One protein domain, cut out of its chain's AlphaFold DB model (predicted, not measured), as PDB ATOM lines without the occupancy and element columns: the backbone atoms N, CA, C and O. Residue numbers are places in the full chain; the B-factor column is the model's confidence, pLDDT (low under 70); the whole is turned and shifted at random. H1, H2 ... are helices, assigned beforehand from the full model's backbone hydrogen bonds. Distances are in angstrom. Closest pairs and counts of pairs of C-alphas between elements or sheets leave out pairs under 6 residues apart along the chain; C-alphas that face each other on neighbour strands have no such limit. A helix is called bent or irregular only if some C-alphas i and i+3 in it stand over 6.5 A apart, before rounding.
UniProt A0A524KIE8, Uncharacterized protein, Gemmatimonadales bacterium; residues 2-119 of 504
ATOM      1  N   LEU A   2     182.681 133.894 149.544       90.50
ATOM      2  CA  LEU A   2     181.850 133.918 148.317       90.50
ATOM      3  C   LEU A   2     181.693 132.556 147.610       90.50
ATOM      4  O   LEU A   2     180.586 132.154 147.260       90.50
ATOM      5  N   PHE A   3     182.798 131.821 147.443       92.94
ATOM      6  CA  PHE A   3     182.775 130.522 146.775       92.94
ATOM      7  C   PHE A   3     181.873 129.495 147.476       92.94
ATOM      8  O   PHE A   3     180.982 128.949 146.844       92.94
ATOM      9  N   PHE A   4     182.054 129.264 148.776       92.62
ATOM     10  CA  PHE A   4     181.292 128.255 149.521       92.62
ATOM     11  C   PHE A   4     179.840 128.674 149.792       92.62
ATOM     12  O   PHE A   4     178.950 127.835 149.809       92.62
ATOM     13  N   ARG A   5     179.567 129.972 149.964       92.06
ATOM     14  CA  ARG A   5     178.223 130.457 150.324       92.06
ATOM     15  C   ARG A   5     177.303 130.720 149.134       92.06
ATOM     16  O   ARG A   5     176.090 130.674 149.295       92.06
ATOM     17  N   VAL A   6     177.864 131.000 147.956       93.38
ATOM     18  CA  VAL A   6     177.082 131.392 146.769       93.38
ATOM     19  C   VAL A   6     177.412 130.515 145.564       93.38
ATOM     20  O   VAL A   6     176.511 129.923 144.974       93.38
ATOM     21  N   ILE A   7     178.695 130.380 145.217       95.38
ATOM     22  CA  ILE A   7     179.102 129.700 143.976       95.38
ATOM     23  C   ILE A   7     178.898 128.181 144.067       95.38
ATOM     24  O   ILE A   7     178.301 127.613 143.162       95.38
ATOM     25  N   GLN A   8     179.348 127.518 145.137       95.56
ATOM     26  CA  GLN A   8     179.194 126.068 145.331       95.56
ATOM     27  C   GLN A   8     177.722 125.626 145.340       95.56
ATOM     28  O   GLN A   8     177.401 124.722 144.579       95.56
ATOM     29  N   PRO A   9     176.794 126.288 146.063       95.56
ATOM     30  CA  PRO A   9     175.362 126.003 145.931       95.56
ATOM     31  C   PRO A   9     174.818 126.196 144.506       95.56
ATOM     32  O   PRO A   9     173.931 125.468 144.065       95.56
ATOM     33  N   GLY A  10     175.341 127.174 143.758       95.44
ATOM     34  CA  GLY A  10     175.017 127.340 142.339       95.44
ATOM     35  C   GLY A  10     175.515 126.167 141.489       95.44
ATOM     36  O   GLY A  10     174.787 125.664 140.638       95.44
ATOM     37  N   LYS A  11     176.732 125.687 141.756       97.31
ATOM     38  CA  LYS A  11     177.323 124.514 141.095       97.31
ATOM     39  C   LYS A  11     176.611 123.214 141.446       97.31
ATOM     40  O   LYS A  11     176.482 122.348 140.581       97.31
ATOM     41  N   ASP A  12     176.138 123.093 142.679       97.44
ATOM     42  CA  ASP A  12     175.371 121.957 143.185       97.44
ATOM     43  C   ASP A  12     174.088 121.739 142.379       97.44
ATOM     44  O   ASP A  12     173.836 120.637 141.898       97.44
ATOM     45  N   ARG A  13     173.359 122.826 142.073       95.88
ATOM     46  CA  ARG A  13     172.191 122.777 141.173       95.88
ATOM     47  C   ARG A  13     172.500 122.229 139.781       95.88
ATOM     48  O   ARG A  13     171.601 121.725 139.118       95.88
ATOM     49  N   LEU A  14     173.749 122.336 139.333       96.25
ATOM     50  CA  LEU A  14     174.208 121.835 138.037       96.25
ATOM     51  C   LEU A  14     174.906 120.467 138.147       96.25
ATOM     52  O   LEU A  14     175.582 120.064 137.203       96.25
ATOM     53  N   ASN A  15     174.805 119.781 139.296       97.25
ATOM     54  CA  ASN A  15     175.550 118.558 139.614       97.25
ATOM     55  C   ASN A  15     177.057 118.697 139.318       97.25
ATOM     56  O   ASN A  15     177.675 117.865 138.655       97.25
ATOM     57  N   SER A  16     177.628 119.822 139.743       97.31
ATOM     58  CA  SER A  16     179.019 120.198 139.461       97.31
ATOM     59  C   SER A  16     179.742 120.743 140.694       97.31
ATOM     60  O   SER A  16     180.792 121.379 140.577       97.31
ATOM     61  N   ALA A  17     179.169 120.530 141.882       97.50
ATOM     62  CA  ALA A  17     179.851 120.813 143.132       97.50
ATOM     63  C   ALA A  17     181.039 119.858 143.268       97.50
ATOM     64  O   ALA A  17     180.897 118.644 143.141       97.50
ATOM     65  N   PHE A  18     182.228 120.404 143.488       96.56
ATOM     66  CA  PHE A  18     183.454 119.613 143.509       96.56
ATOM     67  C   PHE A  18     184.119 119.627 144.883       96.56
ATOM     68  O   PHE A  18     184.012 120.592 145.647       96.56
ATOM     69  N   PHE A  19     184.828 118.542 145.170       94.75
ATOM     70  CA  PHE A  19     185.693 118.361 146.327       94.75
ATOM     71  C   PHE A  19     186.842 119.381 146.308       94.75
ATOM     72  O   PHE A  19     187.496 119.571 145.288       94.75
ATOM     73  N   CYS A  20     187.068 120.051 147.442       93.12
ATOM     74  CA  CYS A  20     188.069 121.117 147.610       93.12
ATOM     75  C   CYS A  20     189.204 120.715 148.575       93.12
ATOM     76  O   CYS A  20     189.635 121.522 149.401       93.12
ATOM     77  N   GLY A  21     189.607 119.442 148.557       90.31
ATOM     78  CA  GLY A  21     190.762 118.911 149.292       90.31
ATOM     79  C   GLY A  21     190.481 118.512 150.741       90.31
ATOM     80  O   GLY A  21     191.194 117.695 151.313       90.31
ATOM     81  N   SER A  22     189.428 119.038 151.368       90.44
ATOM     82  CA  SER A  22     189.008 118.653 152.725       90.44
ATOM     83  C   SER A  22     187.501 118.840 152.920       90.44
ATOM     84  O   SER A  22     186.835 119.426 152.067       90.44
ATOM     85  N   CYS A  23     186.974 118.368 154.057       90.81
ATOM     86  CA  CYS A  23     185.563 118.522 154.443       90.81
ATOM     87  C   CYS A  23     184.578 117.931 153.418       90.81
ATOM     88  O   CYS A  23     183.563 118.544 153.092       90.81
ATOM     89  N   ALA A  24     184.891 116.744 152.897       94.00
ATOM     90  CA  ALA A  24     184.027 116.001 151.991       94.00
ATOM     91  C   ALA A  24     183.987 114.523 152.379       94.00
ATOM     92  O   ALA A  24     184.964 113.981 152.892       94.00
ATOM     93  N   VAL A  25     182.858 113.882 152.091       95.50
ATOM     94  CA  VAL A  25     182.681 112.436 152.214       95.50
ATOM     95  C   VAL A  25     182.475 111.887 150.812       95.50
ATOM     96  O   VAL A  25     181.619 112.373 150.072       95.50
ATOM     97  N   ILE A  26     183.277 110.894 150.439       96.69
ATOM     98  CA  ILE A  26     183.242 110.273 149.115       96.69
ATOM     99  C   ILE A  26     182.872 108.806 149.300       96.69
ATOM    100  O   ILE A  26     183.439 108.112 150.143       96.69
ATOM    101  N   ARG A  27     181.907 108.326 148.513       97.75
ATOM    102  CA  ARG A  27     181.538 106.909 148.496       97.75
ATOM    103  C   ARG A  27     182.718 106.095 147.969       97.75
ATOM    104  O   ARG A  27     183.151 106.334 146.847       97.75
ATOM    105  N   TYR A  28     183.166 105.100 148.733       97.50
ATOM    106  CA  TYR A  28     184.292 104.244 148.341       97.50
ATOM    107  C   TYR A  28     184.105 103.626 146.948       97.50
ATOM    108  O   TYR A  28     184.959 103.815 146.094       97.50
ATOM    109  N   ALA A  29     182.948 103.012 146.672       98.25
ATOM    110  CA  ALA A  29     182.653 102.420 145.362       98.25
ATOM    111  C   ALA A  29     182.741 103.419 144.189       98.25
ATOM    112  O   ALA A  29     183.093 103.035 143.083       98.25
ATOM    113  N   ALA A  30     182.447 104.702 144.426       97.81
ATOM    114  CA  ALA A  30     182.585 105.734 143.400       97.81
ATOM    115  C   ALA A  30     184.054 106.083 143.142       97.81
ATOM    116  O   ALA A  30     184.455 106.313 142.005       97.81
ATOM    117  N   LEU A  31     184.858 106.116 144.207       97.38
ATOM    118  CA  LEU A  31     186.293 106.345 144.113       97.38
ATOM    119  C   LEU A  31     187.005 105.163 143.438       97.38
ATOM    120  O   LEU A  31     187.885 105.377 142.612       97.38
ATOM    121  N   ASP A  32     186.603 103.936 143.758       98.06
ATOM    122  CA  ASP A  32     187.131 102.712 143.149       98.06
ATOM    123  C   ASP A  32     186.807 102.631 141.646       98.06
ATOM    124  O   ASP A  32     187.689 102.359 140.837       98.06
ATOM    125  N   ASP A  33     185.591 103.023 141.242       97.81
ATOM    126  CA  ASP A  33     185.165 103.082 139.833       97.81
ATOM    127  C   ASP A  33     186.078 103.969 138.955       97.81
ATOM    128  O   ASP A  33     186.319 103.670 137.779       97.81
ATOM    129  N   ILE A  34     186.647 105.042 139.516       96.75
ATOM    130  CA  ILE A  34     187.609 105.913 138.813       96.75
ATOM    131  C   ILE A  34     189.082 105.538 139.052       96.75
ATOM    132  O   ILE A  34     189.966 106.239 138.557       96.75
ATOM    133  N   GLY A  35     189.355 104.442 139.765       96.38
ATOM    134  CA  GLY A  35     190.708 103.958 140.053       96.38
ATOM    135  C   GLY A  35     191.429 104.714 141.172       96.38
ATOM    136  O   GLY A  35     192.658 104.785 141.174       96.38
ATOM    137  N   GLY A  36     190.688 105.305 142.112       96.44
ATOM    138  CA  GLY A  36     191.242 106.066 143.228       96.44
ATOM    139  C   GLY A  36     191.258 107.582 143.011       96.44
ATOM    140  O   GLY A  36     190.627 108.130 142.108       96.44
ATOM    141  N   PHE A  37     191.989 108.289 143.878       96.94
ATOM    142  CA  PHE A  37     192.180 109.735 143.741       96.94
ATOM    143  C   PHE A  37     193.008 110.075 142.498       96.94
ATOM    144  O   PHE A  37     193.994 109.411 142.176       96.94
ATOM    145  N   ALA A  38     192.643 111.164 141.825       94.88
ATOM    146  CA  ALA A  38     193.322 111.604 140.616       94.88
ATOM    147  C   ALA A  38     194.757 112.084 140.905       94.88
ATOM    148  O   ALA A  38     194.970 113.059 141.615       94.88
ATOM    149  N   THR A  39     195.758 111.458 140.284       91.75
ATOM    150  CA  THR A  39     197.189 111.805 140.454       91.75
ATOM    151  C   THR A  39     197.756 112.650 139.309       91.75
ATOM    152  O   THR A  39     198.939 112.992 139.281       91.75
ATOM    153  N   GLY A  40     196.921 112.981 138.321       81.81
ATOM    154  CA  GLY A  40     197.347 113.605 137.068       81.81
ATOM    155  C   GLY A  40     197.676 115.096 137.155       81.81
ATOM    156  O   GLY A  40     198.230 115.637 136.195       81.81
ATOM    157  N   THR A  41     197.329 115.762 138.258       88.44
ATOM    158  CA  THR A  41     197.519 117.204 138.468       88.44
ATOM    159  C   THR A  41     197.895 117.488 139.922       88.44
ATOM    160  O   THR A  41     197.722 116.641 140.791       88.44
ATOM    161  N   VAL A  42     198.399 118.694 140.203       87.88
ATOM    162  CA  VAL A  42     198.683 119.140 141.585       87.88
ATOM    163  C   VAL A  42     197.432 119.512 142.395       87.88
ATOM    164  O   VAL A  42     197.564 119.936 143.541       87.88
ATOM    165  N   THR A  43     196.250 119.437 141.782       90.88
ATOM    166  CA  THR A  43     194.942 119.633 142.419       90.88
ATOM    167  C   THR A  43     194.130 118.361 142.220       90.88
ATOM    168  O   THR A  43     193.260 118.282 141.347       90.88
ATOM    169  N   GLU A  44     194.484 117.334 142.990       95.00
ATOM    170  CA  GLU A  44     193.845 116.019 142.971       95.00
ATOM    171  C   GLU A  44     192.348 116.112 143.268       95.00
ATOM    172  O   GLU A  44     191.555 115.332 142.752       95.00
ATOM    173  N   ASP A  45     191.949 117.097 144.062       96.12
ATOM    174  CA  ASP A  45     190.609 117.279 144.593       96.12
ATOM    175  C   ASP A  45     189.547 117.571 143.516       96.12
ATOM    176  O   ASP A  45     188.607 116.790 143.302       96.12
ATOM    177  N   ILE A  46     189.724 118.666 142.778       95.94
ATOM    178  CA  ILE A  46     188.838 119.052 141.679       95.94
ATOM    179  C   ILE A  46     188.947 118.063 140.515       95.94
ATOM    180  O   ILE A  46     187.941 117.772 139.867       95.94
ATOM    181  N   HIS A  47     190.137 117.496 140.277       96.81
ATOM    182  CA  HIS A  47     190.334 116.518 139.208       96.81
ATOM    183  C   HIS A  47     189.592 115.210 139.503       96.81
ATOM    184  O   HIS A  47     188.878 114.715 138.635       96.81
ATOM    185  N   THR A  48     189.652 114.712 140.741       97.56
ATOM    186  CA  THR A  48     188.867 113.547 141.192       97.56
ATOM    187  C   THR A  48     187.373 113.796 140.989       97.56
ATOM    188  O   THR A  48     186.673 112.952 140.437       97.56
ATOM    189  N   SER A  49     186.886 114.988 141.348       97.31
ATOM    190  CA  SER A  49     185.473 115.354 141.166       97.31
ATOM    191  C   SER A  49     185.041 115.323 139.702       97.31
ATOM    192  O   SER A  49     183.972 114.810 139.378       97.31
ATOM    193  N   LEU A  50     185.889 115.833 138.807       97.19
ATOM    194  CA  LEU A  50     185.625 115.827 137.375       97.19
ATOM    195  C   LEU A  50     185.551 114.396 136.826       97.19
ATOM    196  O   LEU A  50     184.655 114.101 136.037       97.19
ATOM    197  N   LEU A  51     186.448 113.501 137.255       97.31
ATOM    198  CA  LEU A  51     186.421 112.093 136.845       97.31
ATOM    199  C   LEU A  51     185.162 111.373 137.347       97.31
ATOM    200  O   LEU A  51     184.525 110.659 136.574       97.31
ATOM    201  N   LEU A  52     184.759 111.617 138.598       98.06
ATOM    202  CA  LEU A  52     183.508 111.093 139.155       98.06
ATOM    203  C   LEU A  52     182.296 111.562 138.341       98.06
ATOM    204  O   LEU A  52     181.463 110.750 137.939       98.06
ATOM    205  N   HIS A  53     182.218 112.861 138.036       97.94
ATOM    206  CA  HIS A  53     181.133 113.410 137.220       97.94
ATOM    207  C   HIS A  53     181.136 112.851 135.793       97.94
ATOM    208  O   HIS A  53     180.058 112.585 135.270       97.94
ATOM    209  N   LYS A  54     182.308 112.600 135.188       97.25
ATOM    210  CA  LYS A  54     182.426 111.936 133.873       97.25
ATOM    211  C   LYS A  54     181.877 110.510 133.871       97.25
ATOM    212  O   LYS A  54     181.390 110.057 132.839       97.25
ATOM    213  N   ARG A  55     181.951 109.810 135.006       97.38
ATOM    214  CA  ARG A  55     181.354 108.477 135.214       97.38
ATOM    215  C   ARG A  55     179.881 108.528 135.639       97.38
ATOM    216  O   ARG A  55     179.288 107.494 135.911       97.38
ATOM    217  N   GLY A  56     179.270 109.712 135.684       97.00
ATOM    218  CA  GLY A  56     177.855 109.877 136.021       97.00
ATOM    219  C   GLY A  56     177.549 109.901 137.521       97.00
ATOM    220  O   GLY A  56     176.380 110.023 137.896       97.00
ATOM    221  N   TRP A  57     178.564 109.849 138.393       98.19
ATOM    222  CA  TRP A  57     178.359 110.052 139.826       98.19
ATOM    223  C   TRP A  57     177.852 111.467 140.107       98.19
ATOM    224  O   TRP A  57     178.151 112.425 139.390       98.19
ATOM    225  N   LYS A  58     177.066 111.600 141.175       97.62
ATOM    226  CA  LYS A  58     176.486 112.875 141.598       97.62
ATOM    227  C   LYS A  58     177.204 113.425 142.822       97.62
ATOM    228  O   LYS A  58     177.654 112.672 143.682       97.62
ATOM    229  N   SER A  59     177.273 114.745 142.900       97.12
ATOM    230  CA  SER A  59     177.787 115.490 144.052       97.12
ATOM    231  C   SER A  59     176.657 116.245 144.735       97.12
ATOM    232  O   SER A  59     175.776 116.746 144.042       97.12
ATOM    233  N   VAL A  60     176.731 116.380 146.060       96.88
ATOM    234  CA  VAL A  60     175.818 117.216 146.848       96.88
ATOM    235  C   VAL A  60     176.633 118.152 147.733       96.88
ATOM    236  O   VAL A  60     177.538 117.705 148.441       96.88
ATOM    237  N   TYR A  61     176.313 119.445 147.713       96.75
ATOM    238  CA  TYR A  61     176.930 120.449 148.574       96.75
ATOM    239  C   TYR A  61     176.047 120.787 149.778       96.75
ATOM    240  O   TYR A  61     174.973 121.372 149.650       96.75
ATOM    241  N   TYR A  62     176.540 120.494 150.982       93.06
ATOM    242  CA  TYR A  62     175.880 120.901 152.218       93.06
ATOM    243  C   TYR A  62     176.391 122.271 152.683       93.06
ATOM    244  O   TYR A  62     177.503 122.399 153.191       93.06
ATOM    245  N   GLY A  63     175.572 123.313 152.519       87.25
ATOM    246  CA  GLY A  63     175.947 124.720 152.740       87.25
ATOM    247  C   GLY A  63     176.110 125.178 154.197       87.25
ATOM    248  O   GLY A  63     175.932 126.368 154.477       87.25
ATOM    249  N   ARG A  64     176.424 124.272 155.132       84.25
ATOM    250  CA  ARG A  64     176.668 124.584 156.551       84.25
ATOM    251  C   ARG A  64     178.148 124.413 156.907       84.25
ATOM    252  O   ARG A  64     178.817 123.530 156.381       84.25
ATOM    253  N   SER A  65     178.656 125.259 157.803       81.62
ATOM    254  CA  SER A  65     180.052 125.201 158.253       81.62
ATOM    255  C   SER A  65     180.212 124.099 159.298       81.62
ATOM    256  O   SER A  65     179.800 124.280 160.433       81.62
ATOM    257  N   LEU A  66     180.795 122.962 158.924       80.81
ATOM    258  CA  LEU A  66     181.029 121.837 159.846       80.81
ATOM    259  C   LEU A  66     182.481 121.728 160.325       80.81
ATOM    260  O   LEU A  66     182.789 120.907 161.179       80.81
ATOM    261  N   ALA A  67     183.376 122.536 159.761       80.12
ATOM    262  CA  ALA A  67     184.781 122.566 160.126       80.12
ATOM    263  C   ALA A  67     185.314 123.993 160.026       80.12
ATOM    264  O   ALA A  67     184.998 124.724 159.080       80.12
ATOM    265  N   PHE A  68     186.157 124.369 160.985       80.88
ATOM    266  CA  PHE A  68     186.784 125.682 161.050       80.88
ATOM    267  C   PHE A  68     188.289 125.515 160.872       80.88
ATOM    268  O   PHE A  68     188.971 124.905 161.688       80.88
ATOM    269  N   GLY A  69     188.803 126.029 159.757       83.06
ATOM    270  CA  GLY A  69     190.218 125.956 159.407       83.06
ATOM    271  C   GLY A  69     190.907 127.311 159.482       83.06
ATOM    272  O   GLY A  69     190.268 128.366 159.463       83.06
ATOM    273  N   LEU A  70     192.237 127.286 159.504       85.31
ATOM    274  CA  LEU A  70     193.052 128.494 159.435       85.31
ATOM    275  C   LEU A  70     193.350 128.862 157.981       85.31
ATOM    276  O   LEU A  70     193.824 128.048 157.189       85.31
ATOM    277  N   ALA A  71     193.109 130.126 157.636       85.38
ATOM    278  CA  ALA A  71     193.597 130.695 156.388       85.38
ATOM    279  C   ALA A  71     195.097 131.036 156.504       85.38
ATOM    280  O   ALA A  71     195.589 131.281 157.609       85.38
ATOM    281  N   PRO A  72     195.837 131.110 155.381       86.25
ATOM    282  CA  PRO A  72     197.212 131.595 155.392       86.25
ATOM    283  C   PRO A  72     197.319 132.969 156.069       86.25
ATOM    284  O   PRO A  72     196.626 133.909 155.687       86.25
ATOM    285  N   SER A  73     198.209 133.089 157.055       84.75
ATOM    286  CA  SER A  73     198.349 134.292 157.889       84.75
ATOM    287  C   SER A  73     199.119 135.436 157.220       84.75
ATOM    288  O   SER A  73     199.071 136.570 157.689       84.75
ATOM    289  N   THR A  74     199.835 135.161 156.126       89.12
ATOM    290  CA  THR A  74     200.668 136.138 155.408       89.12
ATOM    291  C   THR A  74     200.556 135.978 153.888       89.12
ATOM    292  O   THR A  74     200.068 134.966 153.376       89.12
ATOM    293  N   ALA A  75     201.021 136.985 153.140       90.62
ATOM    294  CA  ALA A  75     200.876 137.033 151.684       90.62
ATOM    295  C   ALA A  75     201.624 135.904 150.950       90.62
ATOM    296  O   ALA A  75     201.100 135.351 149.989       90.62
ATOM    297  N   ILE A  76     202.820 135.511 151.398       91.56
ATOM    298  CA  ILE A  76     203.624 134.475 150.725       91.56
ATOM    299  C   ILE A  76     202.929 133.099 150.695       91.56
ATOM    300  O   ILE A  76     202.762 132.557 149.600       91.56
ATOM    301  N   PRO A  77     202.524 132.489 151.829       90.69
ATOM    302  CA  PRO A  77     201.821 131.207 151.809       90.69
ATOM    303  C   PRO A  77     200.481 131.302 151.070       90.69
ATOM    304  O   PRO A  77     200.130 130.367 150.350       90.69
ATOM    305  N   PHE A  78     199.785 132.443 151.159       93.00
ATOM    306  CA  PHE A  78     198.588 132.710 150.359       93.00
ATOM    307  C   PHE A  78     198.881 132.629 148.852       93.00
ATOM    308  O   PHE A  78     198.236 131.867 148.133       93.00
ATOM    309  N   LEU A  79     199.891 133.353 148.366       95.25
ATOM    310  CA  LEU A  79     200.275 133.378 146.955       95.25
ATOM    311  C   LEU A  79     200.781 132.014 146.462       95.25
ATOM    312  O   LEU A  79     200.409 131.580 145.373       95.25
ATOM    313  N   LYS A  80     201.552 131.286 147.280       93.75
ATOM    314  CA  LYS A  80     201.985 129.908 146.983       93.75
ATOM    315  C   LYS A  80     200.803 128.964 146.788       93.75
ATOM    316  O   LYS A  80     200.795 128.174 145.845       93.75
ATOM    317  N   GLN A  81     199.804 129.039 147.668       92.81
ATOM    318  CA  GLN A  81     198.598 128.220 147.558       92.81
ATOM    319  C   GLN A  81     197.829 128.546 146.270       92.81
ATOM    320  O   GLN A  81     197.443 127.638 145.540       92.81
ATOM    321  N   ARG A  82     197.678 129.834 145.944       95.12
ATOM    322  CA  ARG A  82     197.004 130.289 144.719       95.12
ATOM    323  C   ARG A  82     197.719 129.869 143.438       95.12
ATOM    324  O   ARG A  82     197.038 129.468 142.497       95.12
ATOM    325  N   LEU A  83     199.053 129.903 143.416       95.94
ATOM    326  CA  LEU A  83     199.835 129.400 142.287       95.94
ATOM    327  C   LEU A  83     199.588 127.905 142.072       95.94
ATOM    328  O   LEU A  83     199.345 127.486 140.947       95.94
ATOM    329  N   ARG A  84     199.610 127.108 143.150       94.69
ATOM    330  CA  ARG A  84     199.370 125.659 143.079       94.69
ATOM    331  C   ARG A  84     197.980 125.347 142.535       94.69
ATOM    332  O   ARG A  84     197.857 124.527 141.633       94.69
ATOM    333  N   TRP A  85     196.956 126.029 143.050       95.31
ATOM    334  CA  TRP A  85     195.577 125.844 142.599       95.31
ATOM    335  C   TRP A  85     195.400 126.204 141.124       95.31
ATOM    336  O   TRP A  85     194.793 125.442 140.378       95.31
ATOM    337  N   GLY A  86     195.979 127.322 140.678       95.94
ATOM    338  CA  GLY A  86     195.907 127.710 139.272       95.94
ATOM    339  C   GLY A  86     196.711 126.799 138.352       95.94
ATOM    340  O   GLY A  86     196.223 126.432 137.288       95.94
ATOM    341  N   GLN A  87     197.895 126.354 138.782       95.50
ATOM    342  CA  GLN A  87     198.679 125.374 138.034       95.50
ATOM    343  C   GLN A  87     197.887 124.077 137.838       95.50
ATOM    344  O   GLN A  87     197.799 123.583 136.718       95.50
ATOM    345  N   GLY A  88     197.305 123.529 138.909       94.75
ATOM    346  CA  GLY A  88     196.533 122.290 138.827       94.75
ATOM    347  C   GLY A  88     195.275 122.443 137.977       94.75
ATOM    348  O   GLY A  88     195.015 121.593 137.130       94.75
ATOM    349  N   ALA A  89     194.585 123.584 138.076       95.56
ATOM    350  CA  ALA A  89     193.471 123.923 137.194       95.56
ATOM    351  C   ALA A  89     193.881 123.903 135.710       95.56
ATOM    352  O   ALA A  89     193.229 123.253 134.894       95.56
ATOM    353  N   MET A  90     194.992 124.548 135.346       96.88
ATOM    354  CA  MET A  90     195.458 124.552 133.957       96.88
ATOM    355  C   MET A  90     195.916 123.171 133.472       96.88
ATOM    356  O   MET A  90     195.655 122.795 132.330       96.88
ATOM    357  N   GLN A  91     196.562 122.390 134.342       95.00
ATOM    358  CA  GLN A  91     196.962 121.015 134.037       95.00
ATOM    359  C   GLN A  91     195.751 120.109 133.817       95.00
ATOM    360  O   GLN A  91     195.758 119.308 132.882       95.00
ATOM    361  N   MET A  92     194.712 120.268 134.641       94.94
ATOM    362  CA  MET A  92     193.437 119.577 134.480       94.94
ATOM    363  C   MET A  92     192.793 119.960 133.152       94.94
ATOM    364  O   MET A  92     192.371 119.075 132.415       94.94
ATOM    365  N   TRP A  93     192.770 121.252 132.802       95.38
ATOM    366  CA  TRP A  93     192.227 121.693 131.518       95.38
ATOM    367  C   TRP A  93     192.966 121.037 130.352       95.38
ATOM    368  O   TRP A  93     192.328 120.373 129.535       95.38
ATOM    369  N   ARG A  94     194.301 121.149 130.299       94.56
ATOM    370  CA  ARG A  94     195.101 120.533 129.232       94.56
ATOM    371  C   ARG A  94     194.827 119.034 129.107       94.56
ATOM    372  O   ARG A  94     194.734 118.528 127.997       94.56
ATOM    373  N   ARG A  95     194.758 118.325 130.236       93.44
ATOM    374  CA  ARG A  95     194.631 116.865 130.254       93.44
ATOM    375  C   ARG A  95     193.235 116.390 129.867       93.44
ATOM    376  O   ARG A  95     193.113 115.433 129.116       93.44
ATOM    377  N   GLU A  96     192.202 117.021 130.411       94.19
ATOM    378  CA  GLU A  96     190.830 116.523 130.297       94.19
ATOM    379  C   GLU A  96     190.070 117.126 129.120       94.19
ATOM    380  O   GLU A  96     189.117 116.509 128.648       94.19
ATOM    381  N   GLY A  97     190.449 118.323 128.657       92.38
ATOM    382  CA  GLY A  97     189.711 119.035 127.615       92.38
ATOM    383  C   GLY A  97     188.268 119.319 128.038       92.38
ATOM    384  O   GLY A  97     187.333 118.858 127.397       92.38
ATOM    385  N   VAL A  98     188.069 120.061 129.135       91.44
ATOM    386  CA  VAL A  98     186.771 120.206 129.841       91.44
ATOM    387  C   VAL A  98     185.564 120.515 128.941       91.44
ATOM    388  O   VAL A  98     184.457 120.085 129.245       91.44
ATOM    389  N   LEU A  99     185.752 121.223 127.825       91.56
ATOM    390  CA  LEU A  99     184.674 121.550 126.884       91.56
ATOM    391  C   LEU A  99     184.293 120.409 125.931       91.56
ATOM    392  O   LEU A  99     183.136 120.318 125.516       91.56
ATOM    393  N   THR A 100     185.250 119.560 125.573       91.75
ATOM    394  CA  THR A 100     185.106 118.524 124.539       91.75
ATOM    395  C   THR A 100     185.041 117.117 125.124       91.75
ATOM    396  O   THR A 100     184.660 116.179 124.430       91.75
ATOM    397  N   THR A 101     185.360 116.963 126.409       90.38
ATOM    398  CA  THR A 101     185.442 115.664 127.075       90.38
ATOM    399  C   THR A 101     184.080 114.945 127.117       90.38
ATOM    400  O   THR A 101     183.062 115.557 127.479       90.38
ATOM    401  N   PRO A 102     184.012 113.648 126.760       94.00
ATOM    402  CA  PRO A 102     182.793 112.863 126.921       94.00
ATOM    403  C   PRO A 102     182.484 112.629 128.408       94.00
ATOM    404  O   PRO A 102     183.359 112.741 129.269       94.00
ATOM    405  N   GLY A 103     181.224 112.314 128.713       95.56
ATOM    406  CA  GLY A 103     180.764 111.991 130.072       95.56
ATOM    407  C   GLY A 103     180.321 113.188 130.924       95.56
ATOM    408  O   GLY A 103     179.702 112.984 131.959       95.56
ATOM    409  N   LEU A 104     180.566 114.432 130.493       97.31
ATOM    410  CA  LEU A 104     180.025 115.631 131.153       97.31
ATOM    411  C   LEU A 104     178.858 116.235 130.377       97.31
ATOM    412  O   LEU A 104     178.947 116.438 129.164       97.31
ATOM    413  N   THR A 105     177.813 116.629 131.104       96.56
ATOM    414  CA  THR A 105     176.713 117.453 130.581       96.56
ATOM    415  C   THR A 105     177.178 118.881 130.278       96.56
ATOM    416  O   THR A 105     178.128 119.378 130.886       96.56
ATOM    417  N   LEU A 106     176.492 119.590 129.372       96.25
ATOM    418  CA  LEU A 106     176.836 120.978 129.038       96.25
ATOM    419  C   LEU A 106     176.890 121.907 130.276       96.25
ATOM    420  O   LEU A 106     177.887 122.620 130.415       96.25
ATOM    421  N   PRO A 107     175.925 121.876 131.220       96.56
ATOM    422  CA  PRO A 107     176.019 122.685 132.435       96.56
ATOM    423  C   PRO A 107     177.252 122.372 133.292       96.56
ATOM    424  O   PRO A 107     177.896 123.294 133.794       96.56
ATOM    425  N   GLN A 108     177.636 121.096 133.420       97.69
ATOM    426  CA  GLN A 108     178.864 120.710 134.123       97.69
ATOM    427  C   GLN A 108     180.106 121.242 133.404       97.69
ATOM    428  O   GLN A 108     180.981 121.812 134.054       97.69
ATOM    429  N   ARG A 109     180.171 121.128 132.070       97.50
ATOM    430  CA  ARG A 109     181.289 121.656 131.266       97.50
ATOM    431  C   ARG A 109     181.460 123.158 131.468       97.50
ATOM    432  O   ARG A 109     182.565 123.609 131.756       97.50
ATOM    433  N   LEU A 110     180.370 123.923 131.381       96.62
ATOM    434  CA  LEU A 110     180.383 125.372 131.610       96.62
ATOM    435  C   LEU A 110     180.763 125.717 133.055       96.62
ATOM    436  O   LEU A 110     181.539 126.640 133.290       96.62
ATOM    437  N   SER A 111     180.273 124.944 134.025       96.81
ATOM    438  CA  SER A 111     180.609 125.117 135.437       96.81
ATOM    439  C   SER A 111     182.104 124.908 135.706       96.81
ATOM    440  O   SER A 111     182.738 125.764 136.334       96.81
ATOM    441  N   TYR A 112     182.692 123.813 135.220       97.31
ATOM    442  CA  TYR A 112     184.128 123.560 135.351       97.31
ATOM    443  C   TYR A 112     184.948 124.595 134.578       97.31
ATOM    444  O   TYR A 112     185.905 125.137 135.132       97.31
ATOM    445  N   LEU A 113     184.541 124.947 133.352       96.56
ATOM    446  CA  LEU A 113     185.199 125.991 132.568       96.56
ATOM    447  C   LEU A 113     185.226 127.323 133.324       96.56
ATOM    448  O   LEU A 113     186.281 127.941 133.402       96.56
ATOM    449  N   ALA A 114     184.121 127.749 133.941       96.00
ATOM    450  CA  ALA A 114     184.082 128.986 134.721       96.00
ATOM    451  C   ALA A 114     185.106 128.981 135.874       96.00
ATOM    452  O   ALA A 114     185.747 129.995 136.146       96.00
ATOM    453  N   THR A 115     185.313 127.832 136.528       95.88
ATOM    454  CA  THR A 115     186.341 127.676 137.570       95.88
ATOM    455  C   THR A 115     187.759 127.753 137.002       95.88
ATOM    456  O   THR A 115     188.629 128.355 137.630       95.88
ATOM    457  N   LEU A 116     187.997 127.190 135.817       95.62
ATOM    458  CA  LEU A 116     189.290 127.248 135.129       95.62
ATOM    459  C   LEU A 116     189.614 128.660 134.615       95.62
ATOM    460  O   LEU A 116     190.722 129.159 134.808       95.62
ATOM    461  N   MET A 117     188.631 129.328 134.013       95.94
ATOM    462  CA  MET A 117     188.767 130.670 133.445       95.94
ATOM    463  C   MET A 117     189.043 131.737 134.506       95.94
ATOM    464  O   MET A 117     189.658 132.755 134.197       95.94
ATOM    465  N   ALA A 118     188.686 131.493 135.770       95.19
ATOM    466  CA  ALA A 118     188.952 132.420 136.869       95.19
ATOM    467  C   ALA A 118     190.444 132.783 137.026       95.19
ATOM    468  O   ALA A 118     190.758 133.853 137.543       95.19
ATOM    469  N   TYR A 119     191.377 131.933 136.578       96.06
ATOM    470  CA  TYR A 119     192.813 132.238 136.636       96.06
ATOM    471  C   TYR A 119     193.277 133.213 135.544       96.06
ATOM    472  O   TYR A 119     194.258 133.926 135.747       96.06
TER     473      TYR A 119
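What this domain is: This is residues 2 to 119 of the 504 residues of an uncharacterized protein of Gemmatimonadales bacterium (UniProt A0A524KIE8). A long helix, H4, runs along one side of a loosely joined group of helices, with H3 near the middle, H2 beyond H3, and H5 folded back from H4 as a helical hairpin, with H1 beside H5. Residues 55 to 74 make a wide arch from H3 to H4, and residues 73 to 79 stick out. The printed part has 118 residues with five named helices, H1 to H5 in order, and no named strand; the class is all helix. The whole is compact, with a radius of gyration of the C-alphas of 14.1 A and spans of 41 by 31 by 26 A.

Where its parts are: H4, residues 75 to 96, is 31.3 A long, from C-alpha 75 at (200.876, 137.033, 151.684) to C-alpha 96 at (190.830, 116.523, 130.297). H5, residues 106 to 119, measures 21.0 A and ends at C-alpha 119 (192.813, 132.238, 136.636). H3 is residues 44 to 54, 15.2 A; H2, residues 28 to 33, 8.6 A. H1, residues 2 to 12, 14.5 A, is only just irregular: C-alphas 5 and 8 are 6.7 A apart.

How they stand to each other: H4 touches H5 with residues 86 to 93 alone, at a steep tilt of 39 degrees, opposite ways; the closest C-alphas, of Ala 89 and Leu 116, are 5.7 A apart. H3 is close to H4 but not clearly touching, His 47 to Met 92 at 6.4 A between C-alphas. H3 and H5 are near each other. H1 and H5 are close but not clearly touching, and so are H2 and H3. H2, H3 and H4 have every O i to N i+4 pair within hydrogen-bond range; H1 has 5 of 7, H5 9 of 10.

The domain as a whole: The farthest C-alphas, Thr 74 and Pro 102, are 40.9 A apart. The printed part has no cut. The links H1 to H2 and H3 to H4 are long. No printed residue is under 70 in pLDDT.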